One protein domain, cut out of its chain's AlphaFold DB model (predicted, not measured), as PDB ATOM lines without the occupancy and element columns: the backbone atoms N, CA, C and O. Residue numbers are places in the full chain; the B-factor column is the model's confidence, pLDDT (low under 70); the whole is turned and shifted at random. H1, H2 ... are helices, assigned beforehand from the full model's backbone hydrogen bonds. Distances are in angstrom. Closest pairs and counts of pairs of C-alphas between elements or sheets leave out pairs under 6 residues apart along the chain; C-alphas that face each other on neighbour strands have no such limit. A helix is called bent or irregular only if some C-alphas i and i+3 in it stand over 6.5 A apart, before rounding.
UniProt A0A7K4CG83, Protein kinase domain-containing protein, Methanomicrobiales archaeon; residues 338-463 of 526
ATOM      1  N   LEU A 338     -32.967 -28.161 -14.104       97.06
ATOM      2  CA  LEU A 338     -32.907 -28.434 -12.662       97.06
ATOM      3  C   LEU A 338     -31.462 -28.490 -12.135       97.06
ATOM      4  O   LEU A 338     -31.195 -27.997 -11.042       97.06
ATOM      5  N   ARG A 339     -30.508 -29.020 -12.915       97.38
ATOM      6  CA  ARG A 339     -29.068 -28.978 -12.580       97.38
ATOM      7  C   ARG A 339     -28.533 -27.549 -12.518       97.38
ATOM      8  O   ARG A 339     -27.719 -27.242 -11.653       97.38
ATOM      9  N   GLU A 340     -28.977 -26.677 -13.419       97.44
ATOM     10  CA  GLU A 340     -28.621 -25.259 -13.391       97.44
ATOM     11  C   GLU A 340     -29.185 -24.570 -12.142       97.44
ATOM     12  O   GLU A 340     -28.456 -23.850 -11.464       97.44
ATOM     13  N   GLN A 341     -30.447 -24.841 -11.789       96.44
ATOM     14  CA  GLN A 341     -31.056 -24.326 -10.558       96.44
ATOM     15  C   GLN A 341     -30.322 -24.822  -9.306       96.44
ATOM     16  O   GLN A 341     -30.047 -24.027  -8.413       96.44
ATOM     17  N   LYS A 342     -29.913 -26.097  -9.264       96.50
ATOM     18  CA  LYS A 342     -29.083 -26.634  -8.174       96.50
ATOM     19  C   LYS A 342     -27.780 -25.847  -8.010       96.50
ATOM     20  O   LYS A 342     -27.490 -25.393  -6.911       96.50
ATOM     21  N   ARG A 343     -27.037 -25.627  -9.101       97.00
ATOM     22  CA  ARG A 343     -25.782 -24.851  -9.064       97.00
ATOM     23  C   ARG A 343     -26.004 -23.415  -8.595       97.00
ATOM     24  O   ARG A 343     -25.192 -22.889  -7.846       97.00
ATOM     25  N   LYS A 344     -27.100 -22.783  -9.026       95.88
ATOM     26  CA  LYS A 344     -27.477 -21.439  -8.560       95.88
ATOM     27  C   LYS A 344     -27.754 -21.428  -7.060       95.88
ATOM     28  O   LYS A 344     -27.287 -20.524  -6.381       95.88
ATOM     29  N   PHE A 345     -28.472 -22.426  -6.546       95.00
ATOM     30  CA  PHE A 345     -28.725 -22.558  -5.112       95.00
ATOM     31  C   PHE A 345     -27.417 -22.695  -4.320       95.00
ATOM     32  O   PHE A 345     -27.205 -21.947  -3.373       95.00
ATOM     33  N   GLU A 346     -26.527 -23.600  -4.739       95.12
ATOM     34  CA  GLU A 346     -25.229 -23.837  -4.088       95.12
ATOM     35  C   GLU A 346     -24.353 -22.572  -4.086       95.12
ATOM     36  O   GLU A 346     -23.764 -22.236  -3.062       95.12
ATOM     37  N   ALA A 347     -24.327 -21.819  -5.192       96.12
ATOM     38  CA  ALA A 347     -23.596 -20.553  -5.273       96.12
ATOM     39  C   ALA A 347     -24.162 -19.482  -4.321       96.12
ATOM     40  O   ALA A 347     -23.405 -18.806  -3.628       96.12
ATOM     41  N   ILE A 348     -25.493 -19.351  -4.247       93.88
ATOM     42  CA  ILE A 348     -26.157 -18.428  -3.312       93.88
ATOM     43  C   ILE A 348     -25.827 -18.806  -1.861       93.88
ATOM     44  O   ILE A 348     -25.562 -17.930  -1.037       93.88
ATOM     45  N   GLU A 349     -25.836 -20.101  -1.546       91.56
ATOM     46  CA  GLU A 349     -25.512 -20.620  -0.218       91.56
ATOM     47  C   GLU A 349     -24.048 -20.346   0.160       91.56
ATOM     48  O   GLU A 349     -23.779 -19.874   1.268       91.56
ATOM     49  N   GLU A 350     -23.107 -20.561  -0.762       93.69
ATOM     50  CA  GLU A 350     -21.687 -20.253  -0.562       93.69
ATOM     51  C   GLU A 350     -21.458 -18.754  -0.313       93.69
ATOM     52  O   GLU A 350     -20.791 -18.375   0.655       93.69
ATOM     53  N   GLU A 351     -22.065 -17.887  -1.128       94.00
ATOM     54  CA  GLU A 351     -21.985 -16.437  -0.946       94.00
ATOM     55  C   GLU A 351     -22.575 -15.986   0.395       94.00
ATOM     56  O   GLU A 351     -21.989 -15.140   1.079       94.00
ATOM     57  N   TYR A 352     -23.718 -16.551   0.794       89.88
ATOM     58  CA  TYR A 352     -24.328 -16.261   2.087       89.88
ATOM     59  C   TYR A 352     -23.417 -16.683   3.244       89.88
ATOM     60  O   TYR A 352     -23.188 -15.891   4.162       89.88
ATOM     61  N   HIS A 353     -22.844 -17.888   3.195       89.06
ATOM     62  CA  HIS A 353     -21.914 -18.363   4.219       89.06
ATOM     63  C   HIS A 353     -20.644 -17.506   4.296       89.06
ATOM     64  O   HIS A 353     -20.173 -17.204   5.398       89.06
ATOM     65  N   ALA A 354     -20.115 -17.058   3.154       90.62
ATOM     66  CA  ALA A 354     -18.975 -16.149   3.110       90.62
ATOM     67  C   ALA A 354     -19.305 -14.782   3.738       90.62
ATOM     68  O   ALA A 354     -18.503 -14.254   4.518       90.62
ATOM     69  N   ALA A 355     -20.488 -14.233   3.444       89.75
ATOM     70  CA  ALA A 355     -20.968 -12.974   4.010       89.75
ATOM     71  C   ALA A 355     -21.207 -13.076   5.524       89.75
ATOM     72  O   ALA A 355     -20.767 -12.205   6.276       89.75
ATOM     73  N   LEU A 356     -21.829 -14.163   5.987       86.12
ATOM     74  CA  LEU A 356     -22.044 -14.423   7.409       86.12
ATOM     75  C   LEU A 356     -20.709 -14.533   8.159       86.12
ATOM     76  O   LEU A 356     -20.496 -13.838   9.151       86.12
ATOM     77  N   SER A 357     -19.761 -15.301   7.617       84.69
ATOM     78  CA  SER A 357     -18.412 -15.430   8.183       84.69
ATOM     79  C   SER A 357     -17.676 -14.083   8.241       84.69
ATOM     80  O   SER A 357     -16.864 -13.846   9.134       84.69
ATOM     81  N   ALA A 358     -17.923 -13.178   7.286       87.25
ATOM     82  CA  ALA A 358     -17.349 -11.834   7.303       87.25
ATOM     83  C   ALA A 358     -17.926 -10.966   8.433       87.25
ATOM     84  O   ALA A 358     -17.163 -10.262   9.097       87.25
ATOM     85  N   LEU A 359     -19.234 -11.057   8.696       85.25
ATOM     86  CA  LEU A 359     -19.869 -10.377   9.830       85.25
ATOM     87  C   LEU A 359     -19.387 -10.925  11.177       85.25
ATOM     88  O   LEU A 359     -19.127 -10.155  12.104       85.25
ATOM     89  N   GLU A 360     -19.209 -12.242  11.284       81.56
ATOM     90  CA  GLU A 360     -18.648 -12.876  12.480       81.56
ATOM     91  C   GLU A 360     -17.214 -12.401  12.748       81.56
ATOM     92  O   GLU A 360     -16.881 -12.041  13.881       81.56
ATOM     93  N   ARG A 361     -16.376 -12.303  11.702       79.88
ATOM     94  CA  ARG A 361     -15.032 -11.709  11.813       79.88
ATOM     95  C   ARG A 361     -15.093 -10.258  12.296       79.88
ATOM     96  O   ARG A 361     -14.403  -9.920  13.253       79.88
ATOM     97  N   GLY A 362     -15.966  -9.434  11.711       84.56
ATOM     98  CA  GLY A 362     -16.152  -8.042  12.139       84.56
ATOM     99  C   GLY A 362     -16.622  -7.914  13.592       84.56
ATOM    100  O   GLY A 362     -16.151  -7.052  14.331       84.56
ATOM    101  N   THR A 363     -17.497  -8.814  14.043       84.19
ATOM    102  CA  THR A 363     -17.966  -8.877  15.436       84.19
ATOM    103  C   THR A 363     -16.827  -9.224  16.388       84.19
ATOM    104  O   THR A 363     -16.648  -8.564  17.414       84.19
ATOM    105  N   ARG A 364     -16.014 -10.227  16.039       82.88
ATOM    106  CA  ARG A 364     -14.820 -10.593  16.806       82.88
ATOM    107  C   ARG A 364     -13.842  -9.423  16.904       82.88
ATOM    108  O   ARG A 364     -13.324  -9.174  17.990       82.88
ATOM    109  N   ASP A 365     -13.629  -8.691  15.814       85.62
ATOM    110  CA  ASP A 365     -12.747  -7.521  15.790       85.62
ATOM    111  C   ASP A 365     -13.285  -6.378  16.660       85.62
ATOM    112  O   ASP A 365     -12.519  -5.781  17.415       85.62
ATOM    113  N   ARG A 366     -14.603  -6.118  16.643       85.12
ATOM    114  CA  ARG A 366     -15.259  -5.154  17.548       85.12
ATOM    115  C   ARG A 366     -15.102  -5.563  19.016       85.12
ATOM    116  O   ARG A 366     -14.703  -4.741  19.836       85.12
ATOM    117  N   GLN A 367     -15.353  -6.831  19.357       87.00
ATOM    118  CA  GLN A 367     -15.172  -7.330  20.726       87.00
ATOM    119  C   GLN A 367     -13.708  -7.245  21.179       87.00
ATOM    120  O   GLN A 367     -13.437  -6.831  22.308       87.00
ATOM    121  N   LEU A 368     -12.766  -7.598  20.299       88.19
ATOM    122  CA  LEU A 368     -11.337  -7.467  20.556       88.19
ATOM    123  C   LEU A 368     -10.957  -5.997  20.754       88.19
ATOM    124  O   LEU A 368     -10.223  -5.687  21.687       88.19
ATOM    125  N   PHE A 369     -11.482  -5.087  19.933       89.38
ATOM    126  CA  PHE A 369     -11.276  -3.649  20.085       89.38
ATOM    127  C   PHE A 369     -11.764  -3.168  21.459       89.38
ATOM    128  O   PHE A 369     -10.979  -2.612  22.225       89.38
ATOM    129  N   THR A 370     -13.011  -3.473  21.838       87.88
ATOM    130  CA  THR A 370     -13.567  -3.121  23.158       87.88
ATOM    131  C   THR A 370     -12.776  -3.742  24.314       87.88
ATOM    132  O   THR A 370     -12.610  -3.120  25.363       87.88
ATOM    133  N   PHE A 371     -12.263  -4.961  24.149       90.44
ATOM    134  CA  PHE A 371     -11.396  -5.595  25.137       90.44
ATOM    135  C   PHE A 371     -10.053  -4.863  25.268       90.44
ATOM    136  O   PHE A 371      -9.627  -4.559  26.382       90.44
ATOM    137  N   LEU A 372      -9.418  -4.524  24.143       92.31
ATOM    138  CA  LEU A 372      -8.140  -3.817  24.098       92.31
ATOM    139  C   LEU A 372      -8.231  -2.375  24.622       92.31
ATOM    140  O   LEU A 372      -7.245  -1.869  25.158       92.31
ATOM    141  N   MET A 373      -9.407  -1.738  24.567       91.62
ATOM    142  CA  MET A 373      -9.643  -0.421  25.180       91.62
ATOM    143  C   MET A 373      -9.420  -0.422  26.700       91.62
ATOM    144  O   MET A 373      -9.148   0.623  27.283       91.62
ATOM    145  N   LYS A 374      -9.495  -1.586  27.359       91.44
ATOM    146  CA  LYS A 374      -9.219  -1.706  28.798       91.44
ATOM    147  C   LYS A 374      -7.734  -1.539  29.126       91.44
ATOM    148  O   LYS A 374      -7.402  -1.274  30.275       91.44
ATOM    149  N   PHE A 375      -6.844  -1.676  28.141       92.19
ATOM    150  CA  PHE A 375      -5.396  -1.623  28.321       92.19
ATOM    151  C   PHE A 375      -4.856  -0.247  27.915       92.19
ATOM    152  O   PHE A 375      -4.448  -0.041  26.776       92.19
ATOM    153  N   SER A 376      -4.854   0.713  28.842       91.44
ATOM    154  CA  SER A 376      -4.209   2.022  28.654       91.44
ATOM    155  C   SER A 376      -2.710   1.889  28.356       91.44
ATOM    156  O   SER A 376      -2.019   1.060  28.954       91.44
ATOM    157  N   ILE A 377      -2.188   2.771  27.498       90.25
ATOM    158  CA  ILE A 377      -0.756   2.890  27.182       90.25
ATOM    159  C   ILE A 377       0.106   3.157  28.427       90.25
ATOM    160  O   ILE A 377       1.290   2.814  28.470       90.25
ATOM    161  N   ASP A 378      -0.492   3.715  29.482       87.56
ATOM    162  CA  ASP A 378       0.190   3.942  30.757       87.56
ATOM    163  C   ASP A 378       0.607   2.634  31.428       87.56
ATOM    164  O   ASP A 378       1.695   2.572  32.001       87.56
ATOM    165  N   MET A 379      -0.191   1.573  31.260       84.62
ATOM    166  CA  MET A 379       0.068   0.237  31.806       84.62
ATOM    167  C   MET A 379       1.143  -0.538  31.032       84.62
ATOM    168  O   MET A 379       1.508  -1.645  31.422       84.62
ATOM    169  N   CYS A 380       1.675   0.020  29.941       84.94
ATOM    170  CA  CYS A 380       2.783  -0.593  29.222       84.94
ATOM    171  C   CYS A 380       4.091  -0.457  30.026       84.94
ATOM    172  O   CYS A 380       4.565   0.655  30.269       84.94
ATOM    173  N   THR A 381       4.688  -1.583  30.422       81.31
ATOM    174  CA  THR A 381       5.901  -1.658  31.263       81.31
ATOM    175  C   THR A 381       7.208  -1.795  30.471       81.31
ATOM    176  O   THR A 381       8.262  -2.019  31.062       81.31
ATOM    177  N   SER A 382       7.175  -1.666  29.139       81.75
ATOM    178  CA  SER A 382       8.374  -1.804  28.299       81.75
ATOM    179  C   SER A 382       9.383  -0.684  28.571       81.75
ATOM    180  O   SER A 382       9.045   0.496  28.502       81.75
ATOM    181  N   THR A 383      10.645  -1.050  28.808       76.06
ATOM    182  CA  THR A 383      11.757  -0.108  29.031       76.06
ATOM    183  C   THR A 383      12.069   0.755  27.807       76.06
ATOM    184  O   THR A 383      12.648   1.829  27.950       76.06
ATOM    185  N   ARG A 384      11.657   0.321  26.608       80.94
ATOM    186  CA  ARG A 384      11.820   1.077  25.355       80.94
ATOM    187  C   ARG A 384      10.746   2.150  25.151       80.94
ATOM    188  O   ARG A 384      10.945   3.059  24.352       80.94
ATOM    189  N   ILE A 385       9.620   2.074  25.866       83.44
ATOM    190  CA  ILE A 385       8.513   3.034  25.754       83.44
ATOM    191  C   ILE A 385       8.636   4.043  26.901       83.44
ATOM    192  O   ILE A 385       8.088   3.864  27.990       83.44
ATOM    193  N   THR A 386       9.398   5.109  26.653       84.50
ATOM    194  CA  THR A 386       9.686   6.146  27.654       84.50
ATOM    195  C   THR A 386       8.433   6.958  28.023       84.50
ATOM    196  O   THR A 386       7.493   7.051  27.229       84.50
ATOM    197  N   PRO A 387       8.403   7.615  29.200       84.44
ATOM    198  CA  PRO A 387       7.303   8.509  29.570       84.44
ATOM    199  C   PRO A 387       7.045   9.614  28.534       84.44
ATOM    200  O   PRO A 387       5.892   9.908  28.229       84.44
ATOM    201  N   ALA A 388       8.104  10.165  27.928       82.69
ATOM    202  CA  ALA A 388       7.991  11.148  26.851       82.69
ATOM    203  C   ALA A 388       7.314  10.557  25.600       82.69
ATOM    204  O   ALA A 388       6.413  11.177  25.040       82.69
ATOM    205  N   ALA A 389       7.668   9.325  25.212       83.88
ATOM    206  CA  ALA A 389       7.017   8.631  24.103       83.88
ATOM    207  C   ALA A 389       5.524   8.373  24.380       83.88
ATOM    208  O   ALA A 389       4.700   8.561  23.488       83.88
ATOM    209  N   LYS A 390       5.144   8.021  25.618       87.31
ATOM    210  CA  LYS A 390       3.728   7.852  26.009       87.31
ATOM    211  C   LYS A 390       2.917   9.143  25.856       87.31
ATOM    212  O   LYS A 390       1.766   9.084  25.427       87.31
ATOM    213  N   VAL A 391       3.502  10.300  26.174       86.19
ATOM    214  CA  VAL A 391       2.853  11.609  25.979       86.19
ATOM    215  C   VAL A 391       2.632  11.886  24.491       86.19
ATOM    216  O   VAL A 391       1.516  12.228  24.101       86.19
ATOM    217  N   SER A 392       3.647  11.660  23.652       86.31
ATOM    218  CA  SER A 392       3.536  11.830  22.196       86.31
ATOM    219  C   SER A 392       2.499  10.891  21.569       86.31
ATOM    220  O   SER A 392       1.710  11.318  20.729       86.31
ATOM    221  N   LEU A 393       2.437   9.632  22.017       89.31
ATOM    222  CA  LEU A 393       1.434   8.657  21.571       89.31
ATOM    223  C   LEU A 393       0.010   9.117  21.915       89.31
ATOM    224  O   LEU A 393      -0.865   9.111  21.051       89.31
ATOM    225  N   LYS A 394      -0.215   9.600  23.144       90.00
ATOM    226  CA  LYS A 394      -1.518  10.138  23.569       90.00
ATOM    227  C   LYS A 394      -1.926  11.379  22.783       90.00
ATOM    228  O   LYS A 394      -3.101  11.506  22.436       90.00
ATOM    229  N   ALA A 395      -0.977  12.273  22.503       86.75
ATOM    230  CA  ALA A 395      -1.205  13.457  21.676       86.75
ATOM    231  C   ALA A 395      -1.593  13.078  20.235       86.75
ATOM    232  O   ALA A 395      -2.434  13.739  19.635       86.75
ATOM    233  N   ALA A 396      -1.057  11.968  19.723       88.19
ATOM    234  CA  ALA A 396      -1.420  11.391  18.431       88.19
ATOM    235  C   ALA A 396      -2.722  10.561  18.451       88.19
ATOM    236  O   ALA A 396      -3.085   9.956  17.445       88.19
ATOM    237  N   GLY A 397      -3.434  10.511  19.584       89.12
ATOM    238  CA  GLY A 397      -4.687   9.766  19.733       89.12
ATOM    239  C   GLY A 397      -4.526   8.293  20.127       89.12
ATOM    240  O   GLY A 397      -5.532   7.617  20.309       89.12
ATOM    241  N   ILE A 398      -3.301   7.798  20.330       92.00
ATOM    242  CA  ILE A 398      -3.032   6.424  20.776       92.00
ATOM    243  C   ILE A 398      -3.053   6.392  22.305       92.00
ATOM    244  O   ILE A 398      -2.073   6.737  22.969       92.00
ATOM    245  N   ARG A 399      -4.192   6.001  22.883       92.38
ATOM    246  CA  ARG A 399      -4.401   6.007  24.342       92.38
ATOM    247  C   ARG A 399      -4.428   4.607  24.935       92.38
ATOM    248  O   ARG A 399      -4.079   4.434  26.102       92.38
ATOM    249  N   THR A 400      -4.830   3.617  24.153       94.62
ATOM    250  CA  THR A 400      -5.045   2.235  24.583       94.62
ATOM    251  C   THR A 400      -4.403   1.252  23.607       94.62
ATOM    252  O   THR A 400      -4.003   1.621  22.502       94.62
ATOM    253  N   ALA A 401      -4.334  -0.028  23.978       92.25
ATOM    254  CA  ALA A 401      -3.883  -1.090  23.083       92.25
ATOM    255  C   ALA A 401      -4.788  -1.252  21.845       92.25
ATOM    256  O   ALA A 401      -4.346  -1.813  20.843       92.25
ATOM    257  N   ALA A 402      -6.035  -0.764  21.892       92.25
ATOM    258  CA  ALA A 402      -6.962  -0.805  20.760       92.25
ATOM    259  C   ALA A 402      -6.550   0.162  19.638       92.25
ATOM    260  O   ALA A 402      -6.745  -0.137  18.460       92.25
ATOM    261  N   ASP A 403      -5.919   1.278  20.004       91.81
ATOM    262  CA  ASP A 403      -5.509   2.340  19.079       91.81
ATOM    263  C   ASP A 403      -4.191   2.011  18.355       91.81
ATOM    264  O   ASP A 403      -3.827   2.651  17.367       91.81
ATOM    265  N   VAL A 404      -3.460   0.999  18.833       91.31
ATOM    266  CA  VAL A 404      -2.177   0.576  18.268       91.31
ATOM    267  C   VAL A 404      -2.415  -0.241  16.995       91.31
ATOM    268  O   VAL A 404      -2.823  -1.399  17.036       91.31
ATOM    269  N   ASN A 405      -2.130   0.351  15.839       91.50
ATOM    270  CA  ASN A 405      -2.111  -0.337  14.549       91.50
ATOM    271  C   ASN A 405      -1.078   0.314  13.609       91.50
ATOM    272  O   ASN A 405      -0.701   1.466  13.838       91.50
ATOM    273  N   PRO A 406      -0.627  -0.375  12.541       88.94
ATOM    274  CA  PRO A 406       0.424   0.141  11.662       88.94
ATOM    275  C   PRO A 406       0.128   1.535  11.089       88.94
ATOM    276  O   PRO A 406       1.006   2.392  11.063       88.94
ATOM    277  N   ALA A 407      -1.122   1.797  10.696       89.56
ATOM    278  CA  ALA A 407      -1.520   3.075  10.111       89.56
ATOM    279  C   ALA A 407      -1.539   4.224  11.134       89.56
ATOM    280  O   ALA A 407      -1.252   5.365  10.778       89.56
ATOM    281  N   ALA A 408      -1.869   3.939  12.397       88.00
ATOM    282  CA  ALA A 408      -1.825   4.910  13.486       88.00
ATOM    283  C   ALA A 408      -0.382   5.227  13.901       88.00
ATOM    284  O   ALA A 408      -0.049   6.391  14.096       88.00
ATOM    285  N   LEU A 409       0.488   4.213  13.970       89.25
ATOM    286  CA  LEU A 409       1.882   4.373  14.399       89.25
ATOM    287  C   LEU A 409       2.715   5.211  13.419       89.25
ATOM    288  O   LEU A 409       3.517   6.027  13.859       89.25
ATOM    289  N   ILE A 410       2.479   5.082  12.107       87.81
ATOM    290  CA  ILE A 410       3.157   5.893  11.074       87.81
ATOM    291  C   ILE A 410       2.842   7.391  11.220       87.81
ATOM    292  O   ILE A 410       3.658   8.238  10.867       87.81
ATOM    293  N   LYS A 411       1.660   7.734  11.743       85.81
ATOM    294  CA  LYS A 411       1.221   9.127  11.910       85.81
ATOM    295  C   LYS A 411       1.829   9.808  13.137       85.81
ATOM    296  O   LYS A 411       1.662  11.014  13.287       85.81
ATOM    297  N   VAL A 412       2.503   9.063  14.013       85.81
ATOM    298  CA  VAL A 412       3.132   9.609  15.219       85.81
ATOM    299  C   VAL A 412       4.476  10.239  14.834       85.81
ATOM    300  O   VAL A 412       5.373   9.524  14.383       85.81
ATOM    301  N   PRO A 413       4.661  11.559  15.013       80.56
ATOM    302  CA  PRO A 413       5.909  12.222  14.647       80.56
ATOM    303  C   PRO A 413       7.104  11.661  15.430       80.56
ATOM    304  O   PRO A 413       7.026  11.505  16.648       80.56
ATOM    305  N   ALA A 414       8.214  11.399  14.729       77.88
ATOM    306  CA  ALA A 414       9.481  10.926  15.301       77.88
ATOM    307  C   ALA A 414       9.394   9.612  16.115       77.88
ATOM    308  O   ALA A 414      10.204   9.381  17.015       77.88
ATOM    309  N   LEU A 415       8.430   8.736  15.803       81.75
ATOM    310  CA  LEU A 415       8.337   7.413  16.418       81.75
ATOM    311  C   LEU A 415       9.355   6.445  15.795       81.75
ATOM    312  O   LEU A 415       9.321   6.176  14.596       81.75
ATOM    313  N   ASP A 416      10.243   5.892  16.618       83.94
ATOM    314  CA  ASP A 416      11.215   4.883  16.190       83.94
ATOM    315  C   ASP A 416      10.523   3.561  15.801       83.94
ATOM    316  O   ASP A 416       9.632   3.065  16.496       83.94
ATOM    317  N   SER A 417      10.986   2.954  14.706       84.19
ATOM    318  CA  SER A 417      10.595   1.623  14.232       84.19
ATOM    319  C   SER A 417      10.690   0.535  15.309       84.19
ATOM    320  O   SER A 417       9.809  -0.324  15.390       84.19
ATOM    321  N   ALA A 418      11.695   0.591  16.191       84.56
ATOM    322  CA  ALA A 418      11.831  -0.370  17.284       84.56
ATOM    323  C   ALA A 418      10.751  -0.169  18.363       84.56
ATOM    324  O   ALA A 418      10.237  -1.141  18.919       84.56
ATOM    325  N   VAL A 419      10.360   1.082  18.628       85.44
ATOM    326  CA  VAL A 419       9.266   1.424  19.550       85.44
ATOM    327  C   VAL A 419       7.916   1.014  18.954       85.44
ATOM    328  O   VAL A 419       7.084   0.447  19.660       85.44
ATOM    329  N   ALA A 420       7.712   1.221  17.651       88.00
ATOM    330  CA  ALA A 420       6.531   0.738  16.939       88.00
ATOM    331  C   ALA A 420       6.402  -0.798  17.008       88.00
ATOM    332  O   ALA A 420       5.317  -1.308  17.288       88.00
ATOM    333  N   GLY A 421       7.509  -1.532  16.835       89.00
ATOM    334  CA  GLY A 421       7.551  -2.989  17.002       89.00
ATOM    335  C   GLY A 421       7.182  -3.444  18.421       89.00
ATOM    336  O   GLY A 421       6.358  -4.342  18.590       89.00
ATOM    337  N   GLU A 422       7.709  -2.779  19.453       89.88
ATOM    338  CA  GLU A 422       7.352  -3.058  20.854       89.88
ATOM    339  C   GLU A 422       5.880  -2.775  21.173       89.88
ATOM    340  O   GLU A 422       5.253  -3.533  21.919       89.88
ATOM    341  N   LEU A 423       5.304  -1.712  20.604       90.69
ATOM    342  CA  LEU A 423       3.884  -1.389  20.762       90.69
ATOM    343  C   LEU A 423       2.995  -2.468  20.137       90.69
ATOM    344  O   LEU A 423       2.016  -2.886  20.759       90.69
ATOM    345  N   MET A 424       3.363  -2.971  18.955       92.25
ATOM    346  CA  MET A 424       2.667  -4.086  18.308       92.25
ATOM    347  C   MET A 424       2.740  -5.365  19.158       92.25
ATOM    348  O   MET A 424       1.706  -5.975  19.428       92.25
ATOM    349  N   LEU A 425       3.920  -5.710  19.686       90.94
ATOM    350  CA  LEU A 425       4.096  -6.853  20.594       90.94
ATOM    351  C   LEU A 425       3.331  -6.683  21.913       90.94
ATOM    352  O   LEU A 425       2.811  -7.643  22.484       90.94
ATOM    353  N   TRP A 426       3.264  -5.467  22.454       91.88
ATOM    354  CA  TRP A 426       2.459  -5.173  23.639       91.88
ATOM    355  C   TRP A 426       0.960  -5.348  23.373       91.88
ATOM    356  O   TRP A 426       0.275  -5.969  24.191       91.88
ATOM    357  N   ARG A 427       0.456  -4.883  22.225       92.44
ATOM    358  CA  ARG A 427      -0.928  -5.131  21.802       92.44
ATOM    359  C   ARG A 427      -1.210  -6.627  21.663       92.44
ATOM    360  O   ARG A 427      -2.215  -7.091  22.191       92.44
ATOM    361  N   GLU A 428      -0.329  -7.384  21.014       91.00
ATOM    362  CA  GLU A 428      -0.472  -8.841  20.869       91.00
ATOM    363  C   GLU A 428      -0.489  -9.561  22.223       91.00
ATOM    364  O   GLU A 428      -1.355 -10.400  22.472       91.00
ATOM    365  N   ARG A 429       0.404  -9.181  23.146       91.56
ATOM    366  CA  ARG A 429       0.403  -9.702  24.523       91.56
ATOM    367  C   ARG A 429      -0.891  -9.365  25.259       91.56
ATOM    368  O   ARG A 429      -1.443 -10.233  25.929       91.56
ATOM    369  N   SER A 430      -1.384  -8.137  25.110       90.69
ATOM    370  CA  SER A 430      -2.646  -7.698  25.719       90.69
ATOM    371  C   SER A 430      -3.834  -8.477  25.150       90.69
ATOM    372  O   SER A 430      -4.726  -8.863  25.895       90.69
ATOM    373  N   ALA A 431      -3.808  -8.796  23.853       90.62
ATOM    374  CA  ALA A 431      -4.824  -9.597  23.175       90.62
ATOM    375  C   ALA A 431      -4.798 -11.091  23.545       90.62
ATOM    376  O   ALA A 431      -5.781 -11.781  23.299       90.62
ATOM    377  N   LYS A 432      -3.718 -11.618  24.141       88.38
ATOM    378  CA  LYS A 432      -3.551 -13.063  24.400       88.38
ATOM    379  C   LYS A 432      -4.651 -13.666  25.286       88.38
ATOM    380  O   LYS A 432      -4.991 -14.831  25.121       88.38
ATOM    381  N   ASN A 433      -5.210 -12.868  26.195       84.31
ATOM    382  CA  ASN A 433      -6.286 -13.281  27.102       84.31
ATOM    383  C   ASN A 433      -7.686 -12.901  26.591       84.31
ATOM    384  O   ASN A 433      -8.663 -13.007  27.332       84.31
ATOM    385  N   PHE A 434      -7.793 -12.418  25.353       89.06
ATOM    386  CA  PHE A 434      -9.083 -12.156  24.739       89.06
ATOM    387  C   PHE A 434      -9.805 -13.480  24.479       89.06
ATOM    388  O   PHE A 434      -9.355 -14.304  23.683       89.06
ATOM    389  N   LEU A 435     -10.950 -13.656  25.133       83.06
ATOM    390  CA  LEU A 435     -11.884 -14.735  24.852       83.06
ATOM    391  C   LEU A 435     -13.039 -14.156  24.039       83.06
ATOM    392  O   LEU A 435     -13.730 -13.248  24.501       83.06
ATOM    393  N   PHE A 436     -13.212 -14.666  22.820       79.94
ATOM    394  CA  PHE A 436     -14.344 -14.300  21.979       79.94
ATOM    395  C   PHE A 436     -15.628 -14.867  22.581       79.94
ATOM    396  O   PHE A 436     -15.722 -16.068  22.829       79.94
ATOM    397  N   ASP A 437     -16.605 -13.993  22.797       77.38
ATOM    398  CA  ASP A 437     -17.916 -14.368  23.298       77.38
ATOM    399  C   ASP A 437     -18.883 -14.518  22.121       77.38
ATOM    400  O   ASP A 437     -19.436 -13.536  21.614       77.38
ATOM    401  N   SER A 438     -19.074 -15.761  21.673       68.50
ATOM    402  CA  SER A 438     -20.005 -16.084  20.590       68.50
ATOM    403  C   SER A 438     -21.471 -15.888  20.986       68.50
ATOM    404  O   SER A 438     -22.311 -15.742  20.101       68.50
ATOM    405  N   SER A 439     -21.794 -15.826  22.286       66.44
ATOM    406  CA  SER A 439     -23.176 -15.663  22.762       66.44
ATOM    407  C   SER A 439     -23.734 -14.264  22.516       66.44
ATOM    408  O   SER A 439     -24.945 -14.097  22.386       66.44
ATOM    409  N   LYS A 440     -22.857 -13.261  22.381       69.00
ATOM    410  CA  LYS A 440     -23.253 -11.905  21.977       69.00
ATOM    411  C   LYS A 440     -23.677 -11.819  20.510       69.00
ATOM    412  O   LYS A 440     -24.356 -10.860  20.163       69.00
ATOM    413  N   GLY A 441     -23.314 -12.819  19.700       67.06
ATOM    414  CA  GLY A 441     -23.724 -12.955  18.305       67.06
ATOM    415  C   GLY A 441     -23.304 -11.792  17.402       67.06
ATOM    416  O   GLY A 441     -22.673 -10.825  17.826       67.06
ATOM    417  N   VAL A 442     -23.654 -11.914  16.124       74.44
ATOM    418  CA  VAL A 442     -23.667 -10.786  15.182       74.44
ATOM    419  C   VAL A 442     -24.861  -9.890  15.525       74.44
ATOM    420  O   VAL A 442     -25.898 -10.387  15.965       74.44
ATOM    421  N   GLU A 443     -24.730  -8.577  15.330       74.00
ATOM    422  CA  GLU A 443     -25.825  -7.640  15.583       74.00
ATOM    423  C   GLU A 443     -27.085  -8.034  14.780       74.00
ATOM    424  O   GLU A 443     -26.986  -8.253  13.568       74.00
ATOM    425  N   PRO A 444     -28.282  -8.094  15.399       73.00
ATOM    426  CA  PRO A 444     -29.495  -8.542  14.710       73.00
ATOM    427  C   PRO A 444     -29.885  -7.704  13.485       73.00
ATOM    428  O   PRO A 444     -30.673  -8.143  12.653       73.00
ATOM    429  N   ALA A 445     -29.413  -6.459  13.382       71.06
ATOM    430  CA  ALA A 445     -29.615  -5.631  12.194       71.06
ATOM    431  C   ALA A 445     -28.755  -6.113  11.008       71.06
ATOM    432  O   ALA A 445     -29.263  -6.225   9.892       71.06
ATOM    433  N   ASP A 446     -27.494  -6.472  11.268       78.00
ATOM    434  CA  ASP A 446     -26.549  -6.971  10.261       78.00
ATOM    435  C   ASP A 446     -26.996  -8.346   9.720       78.00
ATOM    436  O   ASP A 446     -26.954  -8.593   8.512       78.00
ATOM    437  N   THR A 447     -27.497  -9.235  10.588       77.25
ATOM    438  CA  THR A 447     -28.051 -10.534  10.163       77.25
ATOM    439  C   THR A 447     -29.313 -10.362   9.318       77.25
ATOM    440  O   THR A 447     -29.419 -10.967   8.248       77.25
ATOM    441  N   ARG A 448     -30.240  -9.484   9.727       76.06
ATOM    442  CA  ARG A 448     -31.455  -9.162   8.956       76.06
ATOM    443  C   ARG A 448     -31.136  -8.594   7.573       76.06
ATOM    444  O   ARG A 448     -31.814  -8.962   6.614       76.06
ATOM    445  N   ALA A 449     -30.092  -7.774   7.441       80.44
ATOM    446  CA  ALA A 449     -29.645  -7.261   6.146       80.44
ATOM    447  C   ALA A 449     -29.188  -8.387   5.197       80.44
ATOM    448  O   ALA A 449     -29.512  -8.366   4.008       80.44
ATOM    449  N   LEU A 450     -28.495  -9.416   5.709       84.69
ATOM    450  CA  LEU A 450     -28.160 -10.592   4.899       84.69
ATOM    451  C   LEU A 450     -29.405 -11.385   4.497       84.69
ATOM    452  O   LEU A 450     -29.515 -11.785   3.339       84.69
ATOM    453  N   VAL A 451     -30.359 -11.588   5.410       82.81
ATOM    454  CA  VAL A 451     -31.612 -12.290   5.081       82.81
ATOM    455  C   VAL A 451     -32.376 -11.539   3.985       82.81
ATOM    456  O   VAL A 451     -32.779 -12.160   3.003       82.81
ATOM    457  N   GLN A 452     -32.491 -10.210   4.083       79.25
ATOM    458  CA  GLN A 452     -33.105  -9.363   3.047       79.25
ATOM    459  C   GLN A 452     -32.423  -9.491   1.687       79.25
ATOM    460  O   GLN A 452     -33.095  -9.446   0.662       79.25
ATOM    461  N   LYS A 453     -31.100  -9.663   1.667       84.44
ATOM    462  CA  LYS A 453     -30.339  -9.803   0.427       84.44
ATOM    463  C   LYS A 453     -30.507 -11.185  -0.208       84.44
ATOM    464  O   LYS A 453     -30.722 -11.282  -1.414       84.44
ATOM    465  N   TYR A 454     -30.377 -12.251   0.578       88.06
ATOM    466  CA  TYR A 454     -30.206 -13.610   0.054       88.06
ATOM    467  C   TYR A 454     -31.505 -14.429   0.004       88.06
ATOM    468  O   TYR A 454     -31.685 -15.245  -0.897       88.06
ATOM    469  N   GLN A 455     -32.460 -14.209   0.911       84.75
ATOM    470  CA  GLN A 455     -33.708 -14.977   0.912       84.75
ATOM    471  C   GLN A 455     -34.581 -14.741  -0.349       84.75
ATOM    472  O   GLN A 455     -35.095 -15.739  -0.867       84.75
ATOM    473  N   PRO A 456     -34.732 -13.515  -0.907       81.88
ATOM    474  CA  PRO A 456     -35.554 -13.295  -2.104       81.88
ATOM    475  C   PRO A 456     -34.991 -13.968  -3.358       81.88
ATOM    476  O   PRO A 456     -35.751 -14.444  -4.194       81.88
ATOM    477  N   ILE A 457     -33.662 -14.049  -3.482       86.44
ATOM    478  CA  ILE A 457     -33.007 -14.728  -4.610       86.44
ATOM    479  C   ILE A 457     -33.004 -16.254  -4.446       86.44
ATOM    480  O   ILE A 457     -32.986 -16.974  -5.441       86.44
ATOM    481  N   MET A 458     -33.083 -16.760  -3.210       87.75
ATOM    482  CA  MET A 458     -33.089 -18.198  -2.931       87.75
ATOM    483  C   MET A 458     -34.471 -18.841  -3.134       87.75
ATOM    484  O   MET A 458     -34.570 -19.901  -3.754       87.75
ATOM    485  N   LYS A 459     -35.559 -18.194  -2.684       83.88
ATOM    486  CA  LYS A 459     -36.933 -18.751  -2.735       83.88
ATOM    487  C   LYS A 459     -37.391 -19.214  -4.138       83.88
ATOM    488  O   LYS A 459     -38.002 -20.284  -4.220       83.88
ATOM    489  N   PRO A 460     -37.130 -18.491  -5.249       85.31
ATOM    490  CA  PRO A 460     -37.524 -18.946  -6.585       85.31
ATOM    491  C   PRO A 460     -36.825 -20.247  -6.991       85.31
ATOM    492  O   PRO A 460     -37.466 -21.164  -7.509       85.31
ATOM    493  N   VAL A 461     -35.528 -20.353  -6.692       91.62
ATOM    494  CA  VAL A 461     -34.715 -21.541  -6.983       91.62
ATOM    495  C   VAL A 461     -35.217 -22.738  -6.173       91.62
ATOM    496  O   VAL A 461     -35.400 -23.830  -6.712       91.62
ATOM    497  N   GLU A 462     -35.548 -22.526  -4.896       89.38
ATOM    498  CA  GLU A 462     -36.145 -23.560  -4.045       89.38
ATOM    499  C   GLU A 462     -37.465 -24.092  -4.588       89.38
ATOM    500  O   GLU A 462     -37.722 -25.296  -4.545       89.38
ATOM    501  N   ARG A 463     -38.326 -23.201  -5.087       87.75
ATOM    502  CA  ARG A 463     -39.627 -23.579  -5.640       87.75
ATOM    503  C   ARG A 463     -39.465 -24.462  -6.878       87.75
ATOM    504  O   ARG A 463     -40.171 -25.470  -7.004       87.75
TER     505      ARG A 463
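AT A GLANCE: This is residues 338 to 463 of the 526 residues of the protein "Protein kinase domain-containing protein" of Methanomicrobiales archaeon (UniProt A0A7K4CG83). A long helix, H1, makes a stalk; the bent helix H5 folds back along it, touching it between residues 341 and 359, and a small loose head of the short helices H2 and H3, the helix H4 and their links sits at the other end of H1, by residue 372. The printed part has 126 residues with five named helices, H1 to H5 in chain order, and no named strand. The class is all helix. The whole is extended, with a radius of gyration of the C-alphas of 21.5 A and spans of 68 by 28 by 22 A.

IN THESE COORDINATES: H1, residues 338 to 372, begins at C-alpha 338 (-32.907, -28.434, -12.662) and is 50.7 A long. H2, residues 387 to 395, is 12.6 A long, and H3, residues 406 to 410, 6.4 A. H4, residues 417 to 431, measures 21.1 A and ends at C-alpha 431 (-4.824, -9.597, 23.175). H5, residues 444 to 463, was assigned as one helix by its hydrogen bonds but is bent: C-alphas 453 and 456 are 6.8 A apart. Its arms are H5a, residues 444 to 453, 14.4 A, and H5b, residues 456 to 463, 11.6 A, ending at C-alpha 463 (-39.627, -23.579, -5.640).

HOW THE PARTS SIT: H1 touches H5b with residues 341 to 348 alone, opposite ways at a steep tilt of 38 degrees; the closest C-alphas, of Gln 341 and Val 461, are 5.8 A apart. With residues 352 to 359 alone it touches H5a, opposite ways at a shallow tilt of 21 degrees, closest at the C-alphas of Tyr 352 and Leu 450, 7.4 A. With residues 368 to 372 alone it touches H4, about perpendicular at 76 degrees; the closest C-alphas, of Leu 372 and Ala 431, are 6.7 A apart. H3 and H4 are close but not clearly touching, the closest C-alphas being Leu 409 and Ala 420 at 6.4 A. H2 touches no helix. In H1, H2, H3, H4 and H5a every O i to N i+4 pair is within hydrogen-bond range; in H5b 2 of 4 are.

THE WHOLE: The C-alphas farthest apart, of Leu 338 and Ala 388, are 69.3 A apart. The printed part has no cut. The links H1 to H2 and H4 to H5 are long. Residues 438 to 441 have pLDDT under 70.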